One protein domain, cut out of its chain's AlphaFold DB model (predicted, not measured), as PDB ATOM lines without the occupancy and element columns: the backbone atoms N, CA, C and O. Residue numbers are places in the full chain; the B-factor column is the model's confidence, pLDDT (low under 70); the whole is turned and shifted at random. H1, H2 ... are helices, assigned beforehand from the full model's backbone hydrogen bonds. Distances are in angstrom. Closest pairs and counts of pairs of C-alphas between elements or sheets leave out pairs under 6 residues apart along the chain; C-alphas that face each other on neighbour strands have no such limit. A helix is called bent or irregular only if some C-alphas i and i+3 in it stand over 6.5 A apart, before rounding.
ATOM      1  N   SER A  66     140.837 193.978 204.489       49.72
ATOM      2  CA  SER A  66     141.055 192.624 204.051       49.72
ATOM      3  C   SER A  66     142.440 192.594 203.411       49.72
ATOM      4  O   SER A  66     142.976 193.564 202.866       49.72
ATOM      5  N   LEU A  67     143.073 191.444 203.510       49.03
ATOM      6  CA  LEU A  67     144.366 191.197 202.903       49.03
ATOM      7  C   LEU A  67     144.353 191.405 201.375       49.03
ATOM      8  O   LEU A  67     145.383 191.780 200.811       49.03
ATOM      9  N   ALA A  68     143.193 191.225 200.733       53.16
ATOM     10  CA  ALA A  68     142.964 191.573 199.336       53.16
ATOM     11  C   ALA A  68     143.007 193.095 199.121       53.16
ATOM     12  O   ALA A  68     143.694 193.543 198.203       53.16
ATOM     13  N   ASP A  69     142.410 193.879 200.023       57.56
ATOM     14  CA  ASP A  69     142.434 195.347 199.960       57.56
ATOM     15  C   ASP A  69     143.860 195.880 200.090       57.56
ATOM     16  O   ASP A  69     144.251 196.783 199.367       57.56
ATOM     17  N   SER A  70     144.709 195.266 200.920       65.88
ATOM     18  CA  SER A  70     146.132 195.632 200.985       65.88
ATOM     19  C   SER A  70     146.894 195.349 199.680       65.88
ATOM     20  O   SER A  70     147.867 196.047 199.388       65.88
ATOM     21  N   LEU A  71     146.504 194.330 198.906       67.62
ATOM     22  CA  LEU A  71     147.167 193.981 197.644       67.62
ATOM     23  C   LEU A  71     146.748 194.898 196.491       67.62
ATOM     24  O   LEU A  71     147.558 195.134 195.589       67.62
ATOM     25  N   THR A  72     145.510 195.393 196.525       76.81
ATOM     26  CA  THR A  72     144.909 196.216 195.470       76.81
ATOM     27  C   THR A  72     144.773 197.694 195.840       76.81
ATOM     28  O   THR A  72     144.491 198.488 194.949       76.81
ATOM     29  N   ALA A  73     145.023 198.103 197.089       75.31
ATOM     30  CA  ALA A  73     144.834 199.479 197.569       75.31
ATOM     31  C   ALA A  73     145.513 200.516 196.673       75.31
ATOM     32  O   ALA A  73     144.858 201.436 196.199       75.31
ATOM     33  N   GLU A  74     146.803 200.347 196.371       73.88
ATOM     34  CA  GLU A  74     147.535 201.273 195.493       73.88
ATOM     35  C   GLU A  74     146.901 201.367 194.095       73.88
ATOM     36  O   GLU A  74     146.817 202.448 193.516       73.88
ATOM     37  N   ILE A  75     146.412 200.241 193.567       82.50
ATOM     38  CA  ILE A  75     145.760 200.164 192.255       82.50
ATOM     39  C   ILE A  75     144.424 200.908 192.289       82.50
ATOM     40  O   ILE A  75     144.144 201.717 191.403       82.50
ATOM     41  N   HIS A  76     143.608 200.661 193.315       80.81
ATOM     42  CA  HIS A  76     142.323 201.329 193.495       80.81
ATOM     43  C   HIS A  76     142.496 202.830 193.710       80.81
ATOM     44  O   HIS A  76     141.764 203.598 193.095       80.81
ATOM     45  N   THR A  77     143.502 203.252 194.481       80.88
ATOM     46  CA  THR A  77     143.851 204.667 194.645       80.88
ATOM     47  C   THR A  77     144.212 205.301 193.306       80.88
ATOM     48  O   THR A  77     143.657 206.339 192.968       80.88
ATOM     49  N   MET A  78     145.052 204.660 192.480       81.19
ATOM     50  CA  MET A  78     145.382 205.201 191.153       81.19
ATOM     51  C   MET A  78     144.158 205.328 190.240       81.19
ATOM     52  O   MET A  78     144.025 206.321 189.525       81.19
ATOM     53  N   ILE A  79     143.257 204.342 190.250       82.56
ATOM     54  CA  ILE A  79     142.023 204.391 189.454       82.56
ATOM     55  C   ILE A  79     141.085 205.485 189.993       82.56
ATOM     56  O   ILE A  79     140.533 206.258 189.210       82.56
ATOM     57  N   ALA A  80     140.943 205.611 191.312       81.06
ATOM     58  CA  ALA A  80     140.152 206.664 191.945       81.06
ATOM     59  C   ALA A  80     140.703 208.061 191.611       81.06
ATOM     60  O   ALA A  80     139.949 208.934 191.174       81.06
ATOM     61  N   ASP A  81     142.019 208.257 191.705       81.38
ATOM     62  CA  ASP A  81     142.683 209.503 191.322       81.38
ATOM     63  C   ASP A  81     142.500 209.805 189.829       81.38
ATOM     64  O   ASP A  81     142.299 210.962 189.449       81.38
ATOM     65  N   ALA A  82     142.481 208.779 188.972       82.94
ATOM     66  CA  ALA A  82     142.160 208.938 187.559       82.94
ATOM     67  C   ALA A  82     140.733 209.487 187.360       82.94
ATOM     68  O   ALA A  82     140.530 210.407 186.560       82.94
ATOM     69  N   HIS A  83     139.743 208.967 188.096       85.94
ATOM     70  CA  HIS A  83     138.369 209.485 188.069       85.94
ATOM     71  C   HIS A  83     138.290 210.932 188.577       85.94
ATOM     72  O   HIS A  83     137.617 211.763 187.957       85.94
ATOM     73  N   LEU A  84     139.010 211.268 189.652       82.94
ATOM     74  CA  LEU A  84     139.070 212.634 190.183       82.94
ATOM     75  C   LEU A  84     139.704 213.607 189.179       82.94
ATOM     76  O   LEU A  84     139.158 214.686 188.936       82.94
ATOM     77  N   ALA A  85     140.816 213.221 188.550       81.88
ATOM     78  CA  ALA A  85     141.469 214.004 187.504       81.88
ATOM     79  C   ALA A  85     140.533 214.232 186.306       81.88
ATOM     80  O   ALA A  85     140.379 215.364 185.842       81.88
ATOM     81  N   ARG A  86     139.809 213.188 185.874       91.12
ATOM     82  CA  ARG A  86     138.780 213.288 184.825       91.12
ATOM     83  C   ARG A  86     137.694 214.298 185.202       91.12
ATOM     84  O   ARG A  86     137.312 215.104 184.355       91.12
ATOM     85  N   GLY A  87     137.212 214.273 186.447       82.75
ATOM     86  CA  GLY A  87     136.200 215.207 186.952       82.75
ATOM     87  C   GLY A  87     136.667 216.666 186.971       82.75
ATOM     88  O   GLY A  87     135.875 217.568 186.710       82.75
ATOM     89  N   ARG A  88     137.964 216.901 187.201       93.50
ATOM     90  CA  ARG A  88     138.595 218.234 187.166       93.50
ATOM     91  C   ARG A  88     138.912 218.734 185.753       93.50
ATOM     92  O   ARG A  88     139.353 219.869 185.603       93.50
ATOM     93  N   GLY A  89     138.706 217.908 184.726       92.12
ATOM     94  CA  GLY A  89     139.088 218.224 183.348       92.12
ATOM     95  C   GLY A  89     140.578 218.025 183.052       92.12
ATOM     96  O   GLY A  89     141.035 218.401 181.976       92.12
ATOM     97  N   ASP A  90     141.336 217.407 183.964       95.75
ATOM     98  CA  ASP A  90     142.736 217.051 183.733       95.75
ATOM     99  C   ASP A  90     142.828 215.718 182.976       95.75
ATOM    100  O   ASP A  90     143.088 214.642 183.518       95.75
ATOM    101  N   HIS A  91     142.516 215.799 181.684       96.75
ATOM    102  CA  HIS A  91     142.374 214.655 180.787       96.75
ATOM    103  C   HIS A  91     143.660 213.845 180.622       96.75
ATOM    104  O   HIS A  91     143.605 212.618 180.521       96.75
ATOM    105  N   ALA A  92     144.809 214.520 180.613       95.75
ATOM    106  CA  ALA A  92     146.100 213.867 180.476       95.75
ATOM    107  C   ALA A  92     146.454 213.070 181.731       95.75
ATOM    108  O   ALA A  92     146.762 211.881 181.629       95.75
ATOM    109  N   VAL A  93     146.348 213.694 182.910       94.88
ATOM    110  CA  VAL A  93     146.608 213.015 184.186       94.88
ATOM    111  C   VAL A  93     145.645 211.847 184.374       94.88
ATOM    112  O   VAL A  93     146.085 210.756 184.727       94.88
ATOM    113  N   ALA A  94     144.363 212.025 184.040       93.19
ATOM    114  CA  ALA A  94     143.368 210.962 184.128       93.19
ATOM    115  C   ALA A  94     143.762 209.710 183.327       93.19
ATOM    116  O   ALA A  94     143.728 208.605 183.859       93.19
ATOM    117  N   VAL A  95     144.170 209.858 182.061       96.75
ATOM    118  CA  VAL A  95     144.540 208.697 181.231       96.75
ATOM    119  C   VAL A  95     145.871 208.085 181.669       96.75
ATOM    120  O   VAL A  95     146.012 206.864 181.644       96.75
ATOM    121  N   VAL A  96     146.841 208.894 182.110       95.44
ATOM    122  CA  VAL A  96     148.119 208.378 182.631       95.44
ATOM    123  C   VAL A  96     147.904 207.540 183.893       95.44
ATOM    124  O   VAL A  96     148.444 206.435 183.985       95.44
ATOM    125  N   LEU A  97     147.099 208.028 184.837       90.38
ATOM    126  CA  LEU A  97     146.762 207.297 186.058       90.38
ATOM    127  C   LEU A  97     145.951 206.033 185.758       90.38
ATOM    128  O   LEU A  97     146.307 204.964 186.247       90.38
ATOM    129  N   LEU A  98     144.938 206.119 184.885       94.06
ATOM    130  CA  LEU A  98     144.142 204.960 184.469       94.06
ATOM    131  C   LEU A  98     145.019 203.875 183.833       94.06
ATOM    132  O   LEU A  98     144.913 202.702 184.183       94.06
ATOM    133  N   ALA A  99     145.918 204.261 182.925       95.94
ATOM    134  CA  ALA A  99     146.838 203.330 182.283       95.94
ATOM    135  C   ALA A  99     147.804 202.689 183.289       95.94
ATOM    136  O   ALA A  99     148.089 201.499 183.189       95.94
ATOM    137  N   SER A 100     148.287 203.458 184.267       92.31
ATOM    138  CA  SER A 100     149.198 202.957 185.304       92.31
ATOM    139  C   SER A 100     148.493 201.969 186.237       92.31
ATOM    140  O   SER A 100     148.997 200.867 186.456       92.31
ATOM    141  N   GLY A 101     147.282 202.306 186.696       89.06
ATOM    142  CA  GLY A 101     146.433 201.408 187.478       89.06
ATOM    143  C   GLY A 101     146.081 200.131 186.711       89.06
ATOM    144  O   GLY A 101     146.245 199.034 187.239       89.06
ATOM    145  N   CYS A 102     145.694 200.247 185.436       94.31
ATOM    146  CA  CYS A 102     145.411 199.099 184.570       94.31
ATOM    147  C   CYS A 102     146.642 198.191 184.389       94.31
ATOM    148  O   CYS A 102     146.529 196.968 184.474       94.31
ATOM    149  N   GLU A 103     147.832 198.766 184.189       94.31
ATOM    150  CA  GLU A 103     149.075 197.997 184.084       94.31
ATOM    151  C   GLU A 103     149.386 197.234 185.377       94.31
ATOM    152  O   GLU A 103     149.691 196.039 185.328       94.31
ATOM    153  N   MET A 104     149.279 197.892 186.534       89.25
ATOM    154  CA  MET A 104     149.497 197.250 187.832       89.25
ATOM    155  C   MET A 104     148.476 196.140 188.097       89.25
ATOM    156  O   MET A 104     148.852 195.065 188.566       89.25
ATOM    157  N   LEU A 105     147.212 196.365 187.738       90.50
ATOM    158  CA  LEU A 105     146.131 195.393 187.877       90.50
ATOM    159  C   LEU A 105     146.361 194.146 187.022       90.50
ATOM    160  O   LEU A 105     146.225 193.027 187.511       90.50
ATOM    161  N   LEU A 106     146.781 194.320 185.769       94.38
ATOM    162  CA  LEU A 106     147.105 193.201 184.885       94.38
ATOM    163  C   LEU A 106     148.325 192.414 185.365       94.38
ATOM    164  O   LEU A 106     148.341 191.187 185.270       94.38
ATOM    165  N   ARG A 107     149.340 193.092 185.909       92.88
ATOM    166  CA  ARG A 107     150.501 192.417 186.510       92.88
ATOM    167  C   ARG A 107     150.100 191.613 187.741       92.88
ATOM    168  O   ARG A 107     150.471 190.448 187.827       92.88
ATOM    169  N   LEU A 108     149.303 192.198 188.636       90.19
ATOM    170  CA  LEU A 108     148.773 191.503 189.807       90.19
ATOM    171  C   LEU A 108     147.945 190.278 189.398       90.19
ATOM    172  O   LEU A 108     148.159 189.192 189.931       90.19
ATOM    173  N   LEU A 109     147.048 190.432 188.421       94.44
ATOM    174  CA  LEU A 109     146.263 189.325 187.882       94.44
ATOM    175  C   LEU A 109     147.174 188.209 187.364       94.44
ATOM    176  O   LEU A 109     146.989 187.054 187.726       94.44
ATOM    177  N   LEU A 110     148.186 188.530 186.555       95.31
ATOM    178  CA  LEU A 110     149.114 187.519 186.048       95.31
ATOM    179  C   LEU A 110     149.888 186.825 187.179       95.31
ATOM    180  O   LEU A 110     150.017 185.603 187.158       95.31
ATOM    181  N   GLU A 111     150.377 187.574 188.168       91.25
ATOM    182  CA  GLU A 111     151.049 187.013 189.344       91.25
ATOM    183  C   GLU A 111     150.136 186.025 190.089       91.25
ATOM    184  O   GLU A 111     150.586 184.922 190.409       91.25
ATOM    185  N   LEU A 112     148.860 186.378 190.294       88.75
ATOM    186  CA  LEU A 112     147.854 185.503 190.907       88.75
ATOM    187  C   LEU A 112     147.645 184.236 190.078       88.75
ATOM    188  O   LEU A 112     147.749 183.138 190.615       88.75
ATOM    189  N   LEU A 113     147.437 184.360 188.764       94.06
ATOM    190  CA  LEU A 113     147.239 183.207 187.880       94.06
ATOM    191  C   LEU A 113     148.454 182.266 187.865       94.06
ATOM    192  O   LEU A 113     148.287 181.048 187.805       94.06
ATOM    193  N   LEU A 114     149.675 182.808 187.907       90.69
ATOM    194  CA  LEU A 114     150.914 182.023 187.958       90.69
ATOM    195  C   LEU A 114     151.051 181.277 189.286       90.69
ATOM    196  O   LEU A 114     151.328 180.076 189.285       90.69
ATOM    197  N   TRP A 115     150.807 181.969 190.399       86.69
ATOM    198  CA  TRP A 115     150.820 181.370 191.732       86.69
ATOM    199  C   TRP A 115     149.795 180.238 191.828       86.69
ATOM    200  O   TRP A 115     150.111 179.113 192.212       86.69
ATOM    201  N   GLU A 116     148.576 180.507 191.373       88.12
ATOM    202  CA  GLU A 116     147.468 179.566 191.378       88.12
ATOM    203  C   GLU A 116     147.654 178.375 190.432       88.12
ATOM    204  O   GLU A 116     147.071 177.320 190.686       88.12
ATOM    205  N   ALA A 117     148.465 178.527 189.383       89.69
ATOM    206  CA  ALA A 117     148.903 177.448 188.500       89.69
ATOM    207  C   ALA A 117     150.113 176.663 189.053       89.69
ATOM    208  O   ALA A 117     150.611 175.752 188.392       89.69
ATOM    209  N   GLY A 118     150.610 177.002 190.248       84.50
ATOM    210  CA  GLY A 118     151.743 176.328 190.885       84.50
ATOM    211  C   GLY A 118     153.101 176.638 190.245       84.50
ATOM    212  O   GLY A 118     154.061 175.870 190.419       84.50
ATOM    213  N   VAL A 119     153.203 177.742 189.499       85.06
ATOM    214  CA  VAL A 119     154.467 178.220 188.926       85.06
ATOM    215  C   VAL A 119     155.363 178.709 190.066       85.06
ATOM    216  O   VAL A 119     154.909 179.426 190.950       85.06
ATOM    217  N   SER A 120     156.638 178.299 190.094       78.94
ATOM    218  CA  SER A 120     157.561 178.771 191.138       78.94
ATOM    219  C   SER A 120     157.937 180.244 190.925       78.94
ATOM    220  O   SER A 120     157.968 180.680 189.772       78.94
ATOM    221  N   PRO A 121     158.298 181.005 191.979       79.31
ATOM    222  CA  PRO A 121     158.690 182.413 191.850       79.31
ATOM    223  C   PRO A 121     159.754 182.650 190.772       79.31
ATOM    224  O   PRO A 121     159.621 183.543 189.938       79.31
ATOM    225  N   ARG A 122     160.768 181.778 190.710       78.69
ATOM    226  CA  ARG A 122     161.816 181.824 189.685       78.69
ATOM    227  C   ARG A 122     161.259 181.725 188.262       78.69
ATOM    228  O   ARG A 122     161.656 182.502 187.398       78.69
ATOM    229  N   HIS A 123     160.355 180.781 188.001       82.62
ATOM    230  CA  HIS A 123     159.734 180.645 186.680       82.62
ATOM    231  C   HIS A 123     158.752 181.783 186.395       82.62
ATOM    232  O   HIS A 123     158.693 182.272 185.272       82.62
ATOM    233  N   ALA A 124     158.038 182.263 187.411       87.62
ATOM    234  CA  ALA A 124     157.132 183.394 187.280       87.62
ATOM    235  C   ALA A 124     157.864 184.681 186.882       87.62
ATOM    236  O   ALA A 124     157.361 185.449 186.063       87.62
ATOM    237  N   VAL A 125     159.085 184.894 187.379       84.62
ATOM    238  CA  VAL A 125     159.958 185.994 186.935       84.62
ATOM    239  C   VAL A 125     160.289 185.862 185.452       84.62
ATOM    240  O   VAL A 125     160.204 186.847 184.733       84.62
ATOM    241  N   LEU A 126     160.585 184.658 184.952       86.25
ATOM    242  CA  LEU A 126     160.827 184.436 183.517       86.25
ATOM    243  C   LEU A 126     159.584 184.691 182.654       86.25
ATOM    244  O   LEU A 126     159.699 184.966 181.462       86.25
ATOM    245  N   GLU A 127     158.390 184.581 183.236       90.06
ATOM    246  CA  GLU A 127     157.137 184.894 182.549       90.06
ATOM    247  C   GLU A 127     156.754 186.374 182.620       90.06
ATOM    248  O   GLU A 127     156.046 186.864 181.737       90.06
ATOM    249  N   THR A 128     157.213 187.089 183.645       88.06
ATOM    250  CA  THR A 128     156.839 188.486 183.913       88.06
ATOM    251  C   THR A 128     157.928 189.487 183.536       88.06
ATOM    252  O   THR A 128     157.612 190.656 183.301       88.06
ATOM    253  N   CYS A 129     159.179 189.042 183.392       85.75
ATOM    254  CA  CYS A 129     160.356 189.862 183.119       85.75
ATOM    255  C   CYS A 129     161.208 189.328 181.969       85.75
ATOM    256  O   CYS A 129     161.300 188.131 181.712       85.75
ATOM    257  N   ASN A 130     161.904 190.253 181.311       83.31
ATOM    258  CA  ASN A 130     162.914 189.938 180.319       83.31
ATOM    259  C   ASN A 130     164.225 189.446 180.970       83.31
ATOM    260  O   ASN A 130     164.385 189.425 182.190       83.31
ATOM    261  N   ARG A 131     165.208 189.089 180.130       76.50
ATOM    262  CA  ARG A 131     166.517 188.558 180.560       76.50
ATOM    263  C   ARG A 131     167.319 189.489 181.479       76.50
ATOM    264  O   ARG A 131     168.219 189.009 182.154       76.50
ATOM    265  N   ASN A 132     166.998 190.781 181.507       72.31
ATOM    266  CA  ASN A 132     167.676 191.779 182.332       72.31
ATOM    267  C   ASN A 132     166.953 192.016 183.670       72.31
ATOM    268  O   ASN A 132     167.250 192.990 184.349       72.31
ATOM    269  N   GLY A 133     165.953 191.196 184.021       68.75
ATOM    270  CA  GLY A 133     165.135 191.385 185.226       68.75
ATOM    271  C   GLY A 133     164.089 192.499 185.103       68.75
ATOM    272  O   GLY A 133     163.299 192.705 186.022       68.75
ATOM    273  N   VAL A 134     164.019 193.183 183.955       78.00
ATOM    274  CA  VAL A 134     163.052 194.258 183.711       78.00
ATOM    275  C   VAL A 134     161.711 193.659 183.302       78.00
ATOM    276  O   VAL A 134     161.655 192.820 182.399       78.00
ATOM    277  N   GLY A 135     160.627 194.122 183.925       82.44
ATOM    278  CA  GLY A 135     159.265 193.704 183.599       82.44
ATOM    279  C   GLY A 135     158.971 193.785 182.101       82.44
ATOM    280  O   GLY A 135     159.280 194.778 181.441       82.44
ATOM    281  N   HIS A 136     158.354 192.743 181.547       88.94
ATOM    282  CA  HIS A 136     157.886 192.766 180.167       88.94
ATOM    283  C   HIS A 136     156.882 193.903 179.959       88.94
ATOM    284  O   HIS A 136     156.089 194.220 180.850       88.94
ATOM    285  N   ALA A 137     156.899 194.494 178.763       91.06
ATOM    286  CA  ALA A 137     155.901 195.476 178.360       91.06
ATOM    287  C   ALA A 137     154.494 194.859 178.402       91.06
ATOM    288  O   ALA A 137     154.310 193.687 178.066       91.06
ATOM    289  N   ILE A 138     153.489 195.663 178.754       93.06
ATOM    290  CA  ILE A 138     152.112 195.174 178.896       93.06
ATOM    291  C   ILE A 138     151.562 194.558 177.602       93.06
ATOM    292  O   ILE A 138     150.867 193.548 177.640       93.06
ATOM    293  N   SER A 139     151.966 195.086 176.444       94.75
ATOM    294  CA  SER A 139     151.621 194.541 175.128       94.75
ATOM    295  C   SER A 139     152.103 193.106 174.924       94.75
ATOM    296  O   SER A 139     151.401 192.297 174.320       94.75
ATOM    297  N   PHE A 140     153.286 192.770 175.443       94.75
ATOM    298  CA  PHE A 140     153.814 191.411 175.400       94.75
ATOM    299  C   PHE A 140     153.011 190.484 176.315       94.75
ATOM    300  O   PHE A 140     152.651 189.382 175.902       94.75
ATOM    301  N   LEU A 141     152.700 190.935 177.535       94.38
ATOM    302  CA  LEU A 141     151.937 190.142 178.502       94.38
ATOM    303  C   LEU A 141     150.525 189.834 177.986       94.38
ATOM    304  O   LEU A 141     150.120 188.673 177.993       94.38
ATOM    305  N   LEU A 142     149.823 190.842 177.455       94.69
ATOM    306  CA  LEU A 142     148.497 190.688 176.848       94.69
ATOM    307  C   LEU A 142     148.499 189.640 175.730       94.69
ATOM    308  O   LEU A 142     147.691 188.718 175.758       94.69
ATOM    309  N   LYS A 143     149.461 189.722 174.802       93.69
ATOM    310  CA  LYS A 143     149.551 188.801 173.659       93.69
ATOM    311  C   LYS A 143     149.901 187.362 174.030       93.69
ATOM    312  O   LYS A 143     149.538 186.457 173.288       93.69
ATOM    313  N   SER A 144     150.672 187.150 175.098       93.31
ATOM    314  CA  SER A 144     151.347 185.861 175.318       93.31
ATOM    315  C   SER A 144     150.960 185.128 176.594       93.31
ATOM    316  O   SER A 144     151.211 183.932 176.683       93.31
ATOM    317  N   LYS A 145     150.405 185.812 177.603       94.69
ATOM    318  CA  LYS A 145     150.274 185.227 178.948       94.69
ATOM    319  C   LYS A 145     148.847 184.932 179.374       94.69
ATOM    320  O   LYS A 145     148.640 183.970 180.115       94.69
ATOM    321  N   PHE A 146     147.877 185.714 178.912       96.50
ATOM    322  CA  PHE A 146     146.503 185.589 179.394       96.50
ATOM    323  C   PHE A 146     145.651 184.600 178.596       96.50
ATOM    324  O   PHE A 146     144.841 183.914 179.210       96.50
ATOM    325  N   HIS A 147     145.854 184.467 177.279       95.44
ATOM    326  CA  HIS A 147     145.035 183.581 176.439       95.44
ATOM    327  C   HIS A 147     145.034 182.130 176.938       95.44
ATOM    328  O   HIS A 147     143.968 181.572 177.184       95.44
ATOM    329  N   ASP A 148     146.211 181.550 177.182       93.88
ATOM    330  CA  ASP A 148     146.330 180.146 177.604       93.88
ATOM    331  C   ASP A 148     145.697 179.874 178.979       93.88
ATOM    332  O   ASP A 148     145.299 178.748 179.278       93.88
ATOM    333  N   ARG A 149     145.594 180.904 179.826       95.81
ATOM    334  CA  ARG A 149     145.106 180.793 181.208       95.81
ATOM    335  C   ARG A 149     143.613 181.091 181.298       95.81
ATOM    336  O   ARG A 149     142.843 180.290 181.821       95.81
ATOM    337  N   LEU A 150     143.196 182.230 180.758       96.88
ATOM    338  CA  LEU A 150     141.833 182.746 180.877       96.88
ATOM    339  C   LEU A 150     140.936 182.375 179.687       96.88
ATOM    340  O   LEU A 150     139.715 182.400 179.816       96.88
ATOM    341  N   GLY A 151     141.503 181.975 178.546       95.94
ATOM    342  CA  GLY A 151     140.763 181.831 177.290       95.94
ATOM    343  C   GLY A 151     140.387 183.187 176.681       95.94
ATOM    344  O   GLY A 151     140.898 184.222 177.095       95.94
ATOM    345  N   GLY A 152     139.506 183.191 175.679       94.69
ATOM    346  CA  GLY A 152     139.048 184.421 175.017       94.69
ATOM    347  C   GLY A 152     140.050 185.028 174.025       94.69
ATOM    348  O   GLY A 152     141.122 184.477 173.763       94.69
ATOM    349  N   THR A 153     139.692 186.171 173.435       95.69
ATOM    350  CA  THR A 153     140.490 186.850 172.397       95.69
ATOM    351  C   THR A 153     141.347 187.965 172.998       95.69
ATOM    352  O   THR A 153     140.815 188.996 173.394       95.69
ATOM    353  N   TRP A 154     142.672 187.785 173.008       96.06
ATOM    354  CA  TRP A 154     143.655 188.727 173.581       96.06
ATOM    355  C   TRP A 154     144.496 189.463 172.527       96.06
ATOM    356  O   TRP A 154     145.660 189.805 172.747       96.06
ATOM    357  N   ASP A 155     143.917 189.694 171.350       94.88
ATOM    358  CA  ASP A 155     144.611 190.367 170.256       94.88
ATOM    359  C   ASP A 155     144.544 191.892 170.401       94.88
ATOM    360  O   ASP A 155     143.506 192.508 170.165       94.88
ATOM    361  N   ILE A 156     145.675 192.514 170.737       96.75
ATOM    362  CA  ILE A 156     145.762 193.975 170.851       96.75
ATOM    363  C   ILE A 156     145.774 194.692 169.492       96.75
ATOM    364  O   ILE A 156     145.613 195.906 169.462       96.75
ATOM    365  N   ALA A 157     146.020 193.987 168.379       95.19
ATOM    366  CA  ALA A 157     146.107 194.606 167.054       95.19
ATOM    367  C   ALA A 157     144.728 194.899 166.447       95.19
ATOM    368  O   ALA A 157     144.617 195.713 165.532       95.19
ATOM    369  N   SER A 158     143.679 194.241 166.945       94.25
ATOM    370  CA  SER A 158     142.325 194.392 166.430       94.25
ATOM    371  C   SER A 158     141.435 195.189 167.381       94.25
ATOM    372  O   SER A 158     141.026 194.718 168.441       94.25
ATOM    373  N   THR A 159     141.035 196.385 166.955       93.94
ATOM    374  CA  THR A 159     140.079 197.244 167.678       93.94
ATOM    375  C   THR A 159     138.633 196.734 167.593       93.94
ATOM    376  O   THR A 159     137.724 197.294 168.208       93.94
ATOM    377  N   SER A 160     138.381 195.633 166.872       93.94
ATOM    378  CA  SER A 160     137.066 194.986 166.885       93.94
ATOM    379  C   SER A 160     136.809 194.225 168.190       93.94
ATOM    380  O   SER A 160     135.649 194.027 168.556       93.94
ATOM    381  N   ASN A 161     137.860 193.829 168.919       96.25
ATOM    382  CA  ASN A 161     137.750 193.145 170.209       96.25
ATOM    383  C   ASN A 161     138.035 194.085 171.398       96.25
ATOM    384  O   ASN A 161     138.601 195.167 171.243       96.25
ATOM    385  N   LEU A 162     137.614 193.666 172.595       97.19
ATOM    386  CA  LEU A 162     137.682 194.477 173.819       97.19
ATOM    387  C   LEU A 162     139.126 194.779 174.249       97.19
ATOM    388  O   LEU A 162     139.406 195.878 174.721       97.19
ATOM    389  N   VAL A 163     140.049 193.837 174.039       97.62
ATOM    390  CA  VAL A 163     141.456 193.979 174.431       97.62
ATOM    391  C   VAL A 163     142.171 194.993 173.538       97.62
ATOM    392  O   VAL A 163     142.858 195.871 174.054       97.62
ATOM    393  N   GLY A 164     141.972 194.932 172.218       97.81
ATOM    394  CA  GLY A 164     142.524 195.913 171.282       97.81
ATOM    395  C   GLY A 164     141.955 197.317 171.482       97.81
ATOM    396  O   GLY A 164     142.724 198.275 171.509       97.81
ATOM    397  N   ARG A 165     140.640 197.452 171.729       98.12
ATOM    398  CA  ARG A 165     140.034 198.758 172.066       98.12
ATOM    399  C   ARG A 165     140.632 199.373 173.322       98.12
ATOM    400  O   ARG A 165     140.974 200.553 173.318       98.12
ATOM    401  N   MET A 166     140.757 198.585 174.388       98.12
ATOM    402  CA  MET A 166     141.375 199.047 175.630       98.12
ATOM    403  C   MET A 166     142.836 199.428 175.401       98.12
ATOM    404  O   MET A 166     143.263 200.500 175.827       98.12
ATOM    405  N   TYR A 167     143.591 198.606 174.668       98.25
ATOM    406  CA  TYR A 167     145.000 198.872 174.414       98.25
ATOM    407  C   TYR A 167     145.228 200.188 173.652       98.25
ATOM    408  O   TYR A 167     146.043 201.006 174.084       98.25
ATOM    409  N   GLU A 168     144.470 200.428 172.580       98.12
ATOM    410  CA  GLU A 168     144.504 201.681 171.817       98.12
ATOM    411  C   GLU A 168     144.095 202.882 172.694       98.12
ATOM    412  O   GLU A 168     144.818 203.877 172.801       98.12
ATOM    413  N   ALA A 169     142.934 202.797 173.351       97.94
ATOM    414  CA  ALA A 169     142.342 203.930 174.058       97.94
ATOM    415  C   ALA A 169     143.090 204.308 175.347       97.94
ATOM    416  O   ALA A 169     143.075 205.476 175.731       97.94
ATOM    417  N   VAL A 170     143.745 203.347 176.003       97.88
ATOM    418  CA  VAL A 170     144.422 203.546 177.292       97.88
ATOM    419  C   VAL A 170     145.940 203.619 177.108       97.88
ATOM    420  O   VAL A 170     146.557 204.655 177.373       97.88
ATOM    421  N   PHE A 171     146.568 202.541 176.631       97.44
ATOM    422  CA  PHE A 171     148.028 202.427 176.613       97.44
ATOM    423  C   PHE A 171     148.675 203.206 175.469       97.44
ATOM    424  O   PHE A 171     149.653 203.924 175.702       97.44
ATOM    425  N   GLU A 172     148.148 203.114 174.246       96.62
ATOM    426  CA  GLU A 172     148.697 203.888 173.125       96.62
ATOM    427  C   GLU A 172     148.472 205.384 173.320       96.62
ATOM    428  O   GLU A 172     149.380 206.177 173.062       96.62
ATOM    429  N   ARG A 173     147.313 205.791 173.855       96.00
ATOM    430  CA  ARG A 173     147.063 207.199 174.186       96.00
ATOM    431  C   ARG A 173     148.007 207.741 175.244       96.00
ATOM    432  O   ARG A 173     148.593 208.799 175.017       96.00
ATOM    433  N   ARG A 174     148.237 207.007 176.337       96.62
ATOM    434  CA  ARG A 174     149.279 207.355 177.315       96.62
ATOM    435  C   ARG A 174     150.645 207.503 176.636       96.62
ATOM    436  O   ARG A 174     151.319 208.505 176.849       96.62
ATOM    437  N   ASN A 175     151.056 206.527 175.824       95.31
ATOM    438  CA  ASN A 175     152.368 206.548 175.166       95.31
ATOM    439  C   ASN A 175     152.524 207.743 174.223       95.31
ATOM    440  O   ASN A 175     153.561 208.401 174.242       95.31
ATOM    441  N   ASN A 176     151.495 208.049 173.436       95.06
ATOM    442  CA  ASN A 176     151.494 209.201 172.540       95.06
ATOM    443  C   ASN A 176     151.600 210.521 173.313       95.06
ATOM    444  O   ASN A 176     152.380 211.388 172.930       95.06
ATOM    445  N   TYR A 177     150.893 210.659 174.435       96.00
ATOM    446  CA  TYR A 177     151.028 211.837 175.290       96.00
ATOM    447  C   TYR A 177     152.444 211.962 175.873       96.00
ATOM    448  O   TYR A 177     153.086 212.995 175.703       96.00
ATOM    449  N   LEU A 178     152.959 210.900 176.504       93.56
ATOM    450  CA  LEU A 178     154.252 210.935 177.200       93.56
ATOM    451  C   LEU A 178     155.453 211.079 176.259       93.56
ATOM    452  O   LEU A 178     156.427 211.735 176.618       93.56
ATOM    453  N   HIS A 179     155.410 210.459 175.079       93.62
ATOM    454  CA  HIS A 179     156.558 210.414 174.169       93.62
ATOM    455  C   HIS A 179     156.446 211.380 172.993       93.62
ATOM    456  O   HIS A 179     157.467 211.885 172.534       93.62
ATOM    457  N   ASN A 180     155.230 211.664 172.524       94.19
ATOM    458  CA  ASN A 180     155.006 212.508 171.348       94.19
ATOM    459  C   ASN A 180     154.407 213.876 171.712       94.19
ATOM    460  O   ASN A 180     154.210 214.705 170.825       94.19
ATOM    461  N   GLY A 181     154.100 214.124 172.992       92.25
ATOM    462  CA  GLY A 181     153.542 215.396 173.459       92.25
ATOM    463  C   GLY A 181     152.152 215.705 172.895       92.25
ATOM    464  O   GLY A 181     151.762 216.870 172.832       92.25
ATOM    465  N   THR A 182     151.406 214.693 172.438       92.94
ATOM    466  CA  THR A 182     150.055 214.895 171.890       92.94
ATOM    467  C   THR A 182     149.112 215.388 172.977       92.94
ATOM    468  O   THR A 182     149.133 214.831 174.068       92.94
ATOM    469  N   SER A 183     148.237 216.354 172.698       92.44
ATOM    470  CA  SER A 183     147.218 216.774 173.667       92.44
ATOM    471  C   SER A 183     146.179 215.672 173.924       92.44
ATOM    472  O   SER A 183     145.887 214.857 173.051       92.44
ATOM    473  N   MET A 184     145.619 215.655 175.138       95.00
ATOM    474  CA  MET A 184     144.509 214.779 175.530       95.00
ATOM    475  C   MET A 184     143.242 215.614 175.664       95.00
ATOM    476  O   MET A 184     143.201 216.554 176.460       95.00
ATOM    477  N   ALA A 185     142.209 215.280 174.894       95.25
ATOM    478  CA  ALA A 185     140.922 215.952 174.965       95.25
ATOM    479  C   ALA A 185     139.900 215.117 175.748       95.25
ATOM    480  O   ALA A 185     140.044 213.908 175.929       95.25
ATOM    481  N   ARG A 186     138.798 215.757 176.159       96.62
ATOM    482  CA  ARG A 186     137.685 215.085 176.849       96.62
ATOM    483  C   ARG A 186     137.212 213.796 176.155       96.62
ATOM    484  O   ARG A 186     137.002 212.817 176.869       96.62
ATOM    485  N   PRO A 187     137.040 213.748 174.815       97.38
ATOM    486  CA  PRO A 187     136.630 212.519 174.138       97.38
ATOM    487  C   PRO A 187     137.634 211.368 174.284       97.38
ATOM    488  O   PRO A 187     137.207 210.217 174.346       97.38
ATOM    489  N   ASP A 188     138.937 211.658 174.376       95.75
ATOM    490  CA  ASP A 188     139.973 210.636 174.575       95.75
ATOM    491  C   ASP A 188     139.854 210.021 175.970       95.75
ATOM    492  O   ASP A 188     139.838 208.800 176.108       95.75
ATOM    493  N   THR A 189     139.685 210.857 177.001       96.56
ATOM    494  CA  THR A 189     139.479 210.369 178.371       96.56
ATOM    495  C   THR A 189     138.194 209.558 178.489       96.56
ATOM    496  O   THR A 189     138.214 208.491 179.083       96.56
ATOM    497  N   VAL A 190     137.074 210.016 177.916       96.75
ATOM    498  CA  VAL A 190     135.812 209.250 177.950       96.75
ATOM    499  C   VAL A 190     136.011 207.864 177.337       96.75
ATOM    500  O   VAL A 190     135.709 206.866 177.986       96.75
ATOM    501  N   ARG A 191     136.624 207.803 176.150       97.88
ATOM    502  CA  ARG A 191     136.903 206.544 175.455       97.88
ATOM    503  C   ARG A 191     137.829 205.623 176.248       97.88
ATOM    504  O   ARG A 191     137.609 204.418 176.257       97.88
ATOM    505  N   ALA A 192     138.857 206.168 176.899       97.62
ATOM    506  CA  ALA A 192     139.800 205.388 177.698       97.62
ATOM    507  C   ALA A 192     139.110 204.691 178.881       97.62
ATOM    508  O   ALA A 192     139.327 203.502 179.102       97.62
ATOM    509  N   PHE A 193     138.249 205.411 179.608       96.56
ATOM    510  CA  PHE A 193     137.510 204.850 180.743       96.56
ATOM    511  C   PHE A 193     136.479 203.812 180.297       96.56
ATOM    512  O   PHE A 193     136.462 202.716 180.847       96.56
ATOM    513  N   GLU A 194     135.689 204.109 179.262       96.88
ATOM    514  CA  GLU A 194     134.718 203.153 178.710       96.88
ATOM    515  C   GLU A 194     135.412 201.868 178.236       96.88
ATOM    516  O   GLU A 194     134.988 200.767 178.578       96.88
ATOM    517  N   ALA A 195     136.527 201.993 177.509       97.50
ATOM    518  CA  ALA A 195     137.281 200.838 177.031       97.50
ATOM    519  C   ALA A 195     137.917 200.029 178.175       97.50
ATOM    520  O   ALA A 195     137.981 198.803 178.089       97.50
ATOM    521  N   PHE A 196     138.372 200.690 179.245       96.38
ATOM    522  CA  PHE A 196     138.871 200.020 180.446       96.38
ATOM    523  C   PHE A 196     137.763 199.243 181.171       96.38
ATOM    524  O   PHE A 196     137.958 198.068 181.474       96.38
ATOM    525  N   GLU A 197     136.601 199.855 181.407       93.62
ATOM    526  CA  GLU A 197     135.456 199.213 182.070       93.62
ATOM    527  C   GLU A 197     134.946 198.004 181.270       93.62
ATOM    528  O   GLU A 197     134.721 196.922 181.819       93.62
ATOM    529  N   ASP A 198     134.818 198.157 179.952       94.69
ATOM    530  CA  ASP A 198     134.487 197.091 179.006       94.69
ATOM    531  C   ASP A 198     135.470 195.918 179.079       94.69
ATOM    532  O   ASP A 198     135.072 194.752 179.168       94.69
ATOM    533  N   PHE A 199     136.765 196.226 179.058       96.75
ATOM    534  CA  PHE A 199     137.819 195.230 179.176       96.75
ATOM    535  C   PHE A 199     137.800 194.533 180.537       96.75
ATOM    536  O   PHE A 199     137.943 193.313 180.603       96.75
ATOM    537  N   TRP A 200     137.584 195.270 181.626       95.12
ATOM    538  CA  TRP A 200     137.575 194.689 182.963       95.12
ATOM    539  C   TRP A 200     136.370 193.768 183.178       95.12
ATOM    540  O   TRP A 200     136.516 192.674 183.723       95.12
ATOM    541  N   ARG A 201     135.200 194.116 182.622       94.12
ATOM    542  CA  ARG A 201     134.043 193.205 182.557       94.12
ATOM    543  C   ARG A 201     134.348 191.928 181.777       94.12
ATOM    544  O   ARG A 201     133.926 190.848 182.186       94.12
ATOM    545  N   PHE A 202     135.102 192.026 180.684       96.81
ATOM    546  CA  PHE A 202     135.585 190.847 179.965       96.81
ATOM    547  C   PHE A 202     136.505 189.981 180.832       96.81
ATOM    548  O   PHE A 202     136.295 188.773 180.911       96.81
ATOM    549  N   VAL A 203     137.461 190.578 181.549       96.38
ATOM    550  CA  VAL A 203     138.327 189.844 182.488       96.38
ATOM    551  C   VAL A 203     137.507 189.148 183.581       96.38
ATOM    552  O   VAL A 203     137.753 187.976 183.864       96.38
ATOM    553  N   HIS A 204     136.497 189.815 184.150       95.19
ATOM    554  CA  HIS A 204     135.592 189.223 185.143       95.19
ATOM    555  C   HIS A 204     134.847 188.002 184.605       95.19
ATOM    556  O   HIS A 204     134.765 186.981 185.290       95.19
ATOM    557  N   ALA A 205     134.319 188.094 183.382       96.69
ATOM    558  CA  ALA A 205     133.654 186.973 182.732       96.69
ATOM    559  C   ALA A 205     134.621 185.791 182.573       96.69
ATOM    560  O   ALA A 205     134.303 184.675 182.980       96.69
ATOM    561  N   GLN A 206     135.847 186.044 182.101       97.81
ATOM    562  CA  GLN A 206     136.828 184.970 181.954       97.81
ATOM    563  C   GLN A 206     137.276 184.361 183.284       97.81
ATOM    564  O   GLN A 206     137.492 183.153 183.347       97.81
ATOM    565  N   LEU A 207     137.393 185.155 184.349       96.94
ATOM    566  CA  LEU A 207     137.675 184.632 185.686       96.94
ATOM    567  C   LEU A 207     136.509 183.808 186.229       96.94
ATOM    568  O   LEU A 207     136.744 182.772 186.841       96.94
ATOM    569  N   THR A 208     135.269 184.222 185.964       96.75
ATOM    570  CA  THR A 208     134.057 183.506 186.391       96.75
ATOM    571  C   THR A 208     133.963 182.115 185.757       96.75
ATOM    572  O   THR A 208     133.605 181.145 186.433       96.75
ATOM    573  N   ASP A 209     134.348 182.004 184.485       97.19
ATOM    574  CA  ASP A 209     134.439 180.734 183.753       97.19
ATOM    575  C   ASP A 209     135.599 179.845 184.236       97.19
ATOM    576  O   ASP A 209     135.683 178.670 183.877       97.19
ATOM    577  N   ARG A 210     136.524 180.404 185.024       97.25
ATOM    578  CA  ARG A 210     137.741 179.737 185.499       97.25
ATOM    579  C   ARG A 210     137.874 179.742 187.022       97.25
ATOM    580  O   ARG A 210     138.978 179.513 187.514       97.25
ATOM    581  N   ILE A 211     136.787 179.955 187.767       95.88
ATOM    582  CA  ILE A 211     136.794 180.009 189.243       95.88
ATOM    583  C   ILE A 211     137.418 178.752 189.842       95.88
ATOM    584  O   ILE A 211     138.138 178.832 190.824       95.88
ATOM    585  N   GLU A 212     137.177 177.588 189.251       94.50
ATOM    586  CA  GLU A 212     137.677 176.315 189.758       94.50
ATOM    587  C   GLU A 212     139.205 176.198 189.599       94.50
ATOM    588  O   GLU A 212     139.866 175.530 190.394       94.50
ATOM    589  N   ALA A 213     139.782 176.869 188.595       93.81
ATOM    590  CA  ALA A 213     141.224 176.911 188.363       93.81
ATOM    591  C   ALA A 213     141.903 178.056 189.133       93.81
ATOM    592  O   ALA A 213     142.981 177.858 189.704       93.81
ATOM    593  N   TYR A 214     141.267 179.229 189.170       94.88
ATOM    594  CA  TYR A 214     141.824 180.475 189.703       94.88
ATOM    595  C   TYR A 214     140.897 181.162 190.726       94.88
ATOM    596  O   TYR A 214     140.475 182.306 190.516       94.88
ATOM    597  N   PRO A 215     140.519 180.475 191.820       92.94
ATOM    598  CA  PRO A 215     139.566 181.020 192.778       92.94
ATOM    599  C   PRO A 215     140.069 182.259 193.527       92.94
ATOM    600  O   PRO A 215     139.261 183.143 193.813       92.94
ATOM    601  N   LEU A 216     141.374 182.374 193.823       87.94
ATOM    602  CA  LEU A 216     141.894 183.571 194.496       87.94
ATOM    603  C   LEU A 216     141.932 184.769 193.543       87.94
ATOM    604  O   LEU A 216     141.542 185.868 193.933       87.94
ATOM    605  N   ALA A 217     142.351 184.563 192.291       91.81
ATOM    606  CA  ALA A 217     142.306 185.603 191.270       91.81
ATOM    607  C   ALA A 217     140.871 186.096 191.052       91.81
ATOM    608  O   ALA A 217     140.640 187.301 190.997       91.81
ATOM    609  N   ALA A 218     139.897 185.181 190.997       92.44
ATOM    610  CA  ALA A 218     138.487 185.537 190.921       92.44
ATOM    611  C   ALA A 218     138.035 186.337 192.154       92.44
ATOM    612  O   ALA A 218     137.432 187.395 191.995       92.44
ATOM    613  N   HIS A 219     138.371 185.885 193.367       86.75
ATOM    614  CA  HIS A 219     138.004 186.578 194.603       86.75
ATOM    615  C   HIS A 219     138.539 188.018 194.656       86.75
ATOM    616  O   HIS A 219     137.775 188.943 194.926       86.75
ATOM    617  N   ILE A 220     139.830 188.204 194.362       84.38
ATOM    618  CA  ILE A 220     140.504 189.504 194.452       84.38
ATOM    619  C   ILE A 220     140.077 190.435 193.312       84.38
ATOM    620  O   ILE A 220     139.802 191.607 193.548       84.38
ATOM    621  N   CYS A 221     140.035 189.947 192.069       88.31
ATOM    622  CA  CYS A 221     139.834 190.820 190.912       88.31
ATOM    623  C   CYS A 221     138.364 191.158 190.640       88.31
ATOM    624  O   CYS A 221     138.100 192.268 190.191       88.31
ATOM    625  N   ILE A 222     137.419 190.243 190.904       88.88
ATOM    626  CA  ILE A 222     135.983 190.488 190.664       88.88
ATOM    627  C   ILE A 222     135.401 191.452 191.715       88.88
ATOM    628  O   ILE A 222     134.521 192.263 191.402       88.88
ATOM    629  N   GLY A 223     135.925 191.382 192.943       81.75
ATOM    630  CA  GLY A 223     135.532 192.224 194.068       81.75
ATOM    631  C   GLY A 223     134.258 191.759 194.778       81.75
ATOM    632  O   GLY A 223     133.355 191.166 194.182       81.75
ATOM    633  N   GLU A 224     134.181 192.064 196.073       82.50
ATOM    634  CA  GLU A 224     133.084 191.661 196.965       82.50
ATOM    635  C   GLU A 224     131.677 192.050 196.471       82.50
ATOM    636  O   GLU A 224     130.793 191.184 196.495       82.50
ATOM    637  N   PRO A 225     131.441 193.288 195.975       81.12
ATOM    638  CA  PRO A 225     130.106 193.692 195.536       81.12
ATOM    639  C   PRO A 225     129.602 192.817 194.385       81.12
ATOM    640  O   PRO A 225     128.535 192.213 194.472       81.12
ATOM    641  N   THR A 226     130.427 192.645 193.349       81.44
ATOM    642  CA  THR A 226     130.083 191.835 192.176       81.44
ATOM    643  C   THR A 226     129.880 190.368 192.548       81.44
ATOM    644  O   THR A 226     128.951 189.735 192.050       81.44
ATOM    645  N   ILE A 227     130.721 189.806 193.427       85.06
ATOM    646  CA  ILE A 227     130.596 188.411 193.884       85.06
ATOM    647  C   ILE A 227     129.258 188.187 194.599       85.06
ATOM    648  O   ILE A 227     128.622 187.147 194.395       85.06
ATOM    649  N   THR A 228     128.833 189.153 195.412       84.88
ATOM    650  CA  THR A 228     127.562 189.101 196.141       84.88
ATOM    651  C   THR A 228     126.377 189.212 195.187       84.88
ATOM    652  O   THR A 228     125.504 188.342 195.201       84.88
ATOM    653  N   ASP A 229     126.384 190.205 194.296       84.69
ATOM    654  CA  ASP A 229     125.286 190.469 193.357       84.69
ATOM    655  C   ASP A 229     125.066 189.327 192.353       84.69
ATOM    656  O   ASP A 229     123.947 189.081 191.904       84.69
ATOM    657  N   THR A 230     126.129 188.595 192.011       89.56
ATOM    658  CA  THR A 230     126.090 187.478 191.051       89.56
ATOM    659  C   THR A 230     125.964 186.100 191.708       89.56
ATOM    660  O   THR A 230     125.876 185.089 191.007       89.56
ATOM    661  N   GLY A 231     125.952 186.022 193.045       92.56
ATOM    662  CA  GLY A 231     125.849 184.758 193.782       92.56
ATOM    663  C   GLY A 231     127.076 183.843 193.660       92.56
ATOM    664  O   GLY A 231     126.984 182.644 193.936       92.56
ATOM    665  N   LEU A 232     128.237 184.377 193.263       92.25
ATOM    666  CA  LEU A 232     129.461 183.598 193.032       92.25
ATOM    667  C   LEU A 232     130.175 183.161 194.320       92.25
ATOM    668  O   LEU A 232     131.013 182.259 194.263       92.25
ATOM    669  N   ARG A 233     129.819 183.740 195.478       93.38
ATOM    670  CA  ARG A 233     130.434 183.476 196.797       93.38
ATOM    671  C   ARG A 233     130.641 181.988 197.067       93.38
ATOM    672  O   ARG A 233     131.758 181.541 197.295       93.38
ATOM    673  N   SER A 234     129.567 181.207 196.973       92.69
ATOM    674  CA  SER A 234     129.596 179.776 197.294       92.69
ATOM    675  C   SER A 234     130.545 178.977 196.393       92.69
ATOM    676  O   SER A 234     131.228 178.070 196.874       92.69
ATOM    677  N   ARG A 235     130.623 179.331 195.101       95.12
ATOM    678  CA  ARG A 235     131.529 178.702 194.129       95.12
ATOM    679  C   ARG A 235     132.982 179.032 194.442       95.12
ATOM    680  O   ARG A 235     133.798 178.117 194.502       95.12
ATOM    681  N   ILE A 236     133.280 180.309 194.686       89.56
ATOM    682  CA  ILE A 236     134.625 180.775 195.041       89.56
ATOM    683  C   ILE A 236     135.088 180.109 196.337       89.56
ATOM    684  O   ILE A 236     136.139 179.478 196.346       89.56
ATOM    685  N   ASP A 237     134.279 180.148 197.396       88.31
ATOM    686  CA  ASP A 237     134.642 179.559 198.688       88.31
ATOM    687  C   ASP A 237     134.844 178.039 198.585       88.31
ATOM    688  O   ASP A 237     135.726 177.468 199.227       88.31
ATOM    689  N   SER A 238     134.023 177.356 197.779       90.81
ATOM    690  CA  SER A 238     134.185 175.922 197.534       90.81
ATOM    691  C   SER A 238     135.489 175.620 196.801       90.81
ATOM    692  O   SER A 238     136.200 174.695 197.191       90.81
ATOM    693  N   ALA A 239     135.811 176.393 195.764       90.44
ATOM    694  CA  ALA A 239     137.036 176.229 194.993       90.44
ATOM    695  C   ALA A 239     138.287 176.580 195.819       90.44
ATOM    696  O   ALA A 239     139.271 175.847 195.749       90.44
ATOM    697  N   LEU A 240     138.239 177.622 196.660       84.62
ATOM    698  CA  LEU A 240     139.312 177.956 197.604       84.62
ATOM    699  C   LEU A 240     139.573 176.803 198.574       84.62
ATOM    700  O   LEU A 240     140.705 176.339 198.659       84.62
ATOM    701  N   ARG A 241     138.533 176.263 199.227       82.50
ATOM    702  CA  ARG A 241     138.685 175.121 200.147       82.50
ATOM    703  C   ARG A 241     139.274 173.891 199.466       82.50
ATOM    704  O   ARG A 241     140.100 173.192 200.048       82.50
ATOM    705  N   ASP A 242     138.833 173.589 198.247       82.69
ATOM    706  CA  ASP A 242     139.353 172.447 197.490       82.69
ATOM    707  C   ASP A 242     140.820 172.668 197.083       82.69
ATOM    708  O   ASP A 242     141.628 171.740 197.083       82.69
ATOM    709  N   LYS A 243     141.197 173.919 196.810       78.19
ATOM    710  CA  LYS A 243     142.566 174.310 196.481       78.19
ATOM    711  C   LYS A 243     143.493 174.311 197.691       78.19
ATOM    712  O   LYS A 243     144.595 173.785 197.583       78.19
ATOM    713  N   GLU A 244     143.051 174.810 198.839       69.81
ATOM    714  CA  GLU A 244     143.778 174.734 200.115       69.81
ATOM    715  C   GLU A 244     144.036 173.289 200.542       69.81
ATOM    716  O   GLU A 244     145.073 172.995 201.120       69.81
ATOM    717  N   ARG A 245     143.136 172.356 200.209       66.88
ATOM    718  CA  ARG A 245     143.375 170.920 200.422       66.88
ATOM    719  C   ARG A 245     144.461 170.344 199.513       66.88
ATOM    720  O   ARG A 245     145.057 169.331 199.864       66.88
ATOM    721  N   ARG A 246     144.666 170.926 198.327       64.88
ATOM    722  CA  ARG A 246     145.619 170.446 197.308       64.88
ATOM    723  C   ARG A 246     146.972 171.139 197.378       64.88
ATOM    724  O   ARG A 246     147.967 170.553 196.963       64.88
ATOM    725  N   LEU A 247     147.005 172.382 197.845       57.78
ATOM    726  CA  LEU A 247     148.232 173.105 198.132       57.78
ATOM    727  C   LEU A 247     148.704 172.660 199.518       57.78
ATOM    728  O   LEU A 247     147.984 172.890 200.485       57.78
TER     729      LEU A 247
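AT A GLANCE: This is residues 66 to 247 of the 377 residues of an uncharacterized protein of Acidimicrobiia bacterium (UniProt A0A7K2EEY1). Long helix H2 runs through the middle of the domain, with H1 and H7 running nearly along it on two sides, while H6 slants across H2 and H7. Short H8 packs on one end of H2 and of H7, H10 crosses H8 there and reaches outward, and H3 packs on H2 near that end. The printed part has 182 residues with ten named helices, H1 to H10 in order, and no named strand; the class is all helix. It is compact, with a radius of gyration of the C-alphas of 16.8 A and spans of 53 by 41 by 32 A.

HOW THE PARTS SIT: H1, residues 67 to 87, and the hub H2, residues 91 to 116, touch as a helical hairpin, opposite ways at a shallow tilt of 20 degrees; their closest C-alphas, of Ala 82 and Ala 94, are 4.2 A apart. H3, residues 121 to 128, touches residues 107 to 115 of H2 alone, closest at the C-alphas of Leu 114 and Ala 124, 6.4 A. H4, residues 138 to 144, is close to H2 but not clearly touching, with C-alphas 103 and 138 closest at 6.6 A. H5, residues 147 to 150, is likewise close to H7, residues 186 to 208, with C-alphas 150 and 206 closest at 5.6 A. H6, residues 162 to 180, and H7 form a hairpin at a steep tilt of 42 degrees, closest at the C-alphas of Ala 169 and Ala 192, 4.7 A. H7 touches H2 the same way at a shallow tilt of 13 degrees, closest at C-alphas 91 and 189, 5.7 A. H8, residues 215 to 222, touches H2, closest at C-alphas 112 and 217, 5.6 A. H10, residues 233 to 246, touches H8 with residues 236 to 240 alone, closest at C-alphas 215 and 236, 5.4 A. H9, residues 224 to 229, is apart from H7. Every O i to N i+4 pair is within hydrogen-bond range in H2, H3, H4, H7, H8, H9 and H10, against 15 of 17 in H1 and 13 of 15 in H6; H5 is too short for such a pair.

IN THESE COORDINATES: H1 begins at C-alpha 67, (144.366, 191.197, 202.903), spans 30.0 A and is irregular: C-alphas 71 and 74 are 7.6 A apart. H2 spans 37.0 A, H6 25.1 A and H7 33.2 A. H10 spans 20.0 A and ends at C-alpha 246, (145.619, 170.446, 197.308).

THE WHOLE: The farthest C-alphas, of Ser 183 and Arg 245, are 53.2 A apart. The printed part has no cut, and the link from H5 to H6 is long, with 11 residues. Mean pLDDT of the printed part is 89.3; residues 66 to 71, 133 and 244 to 247 are under 70.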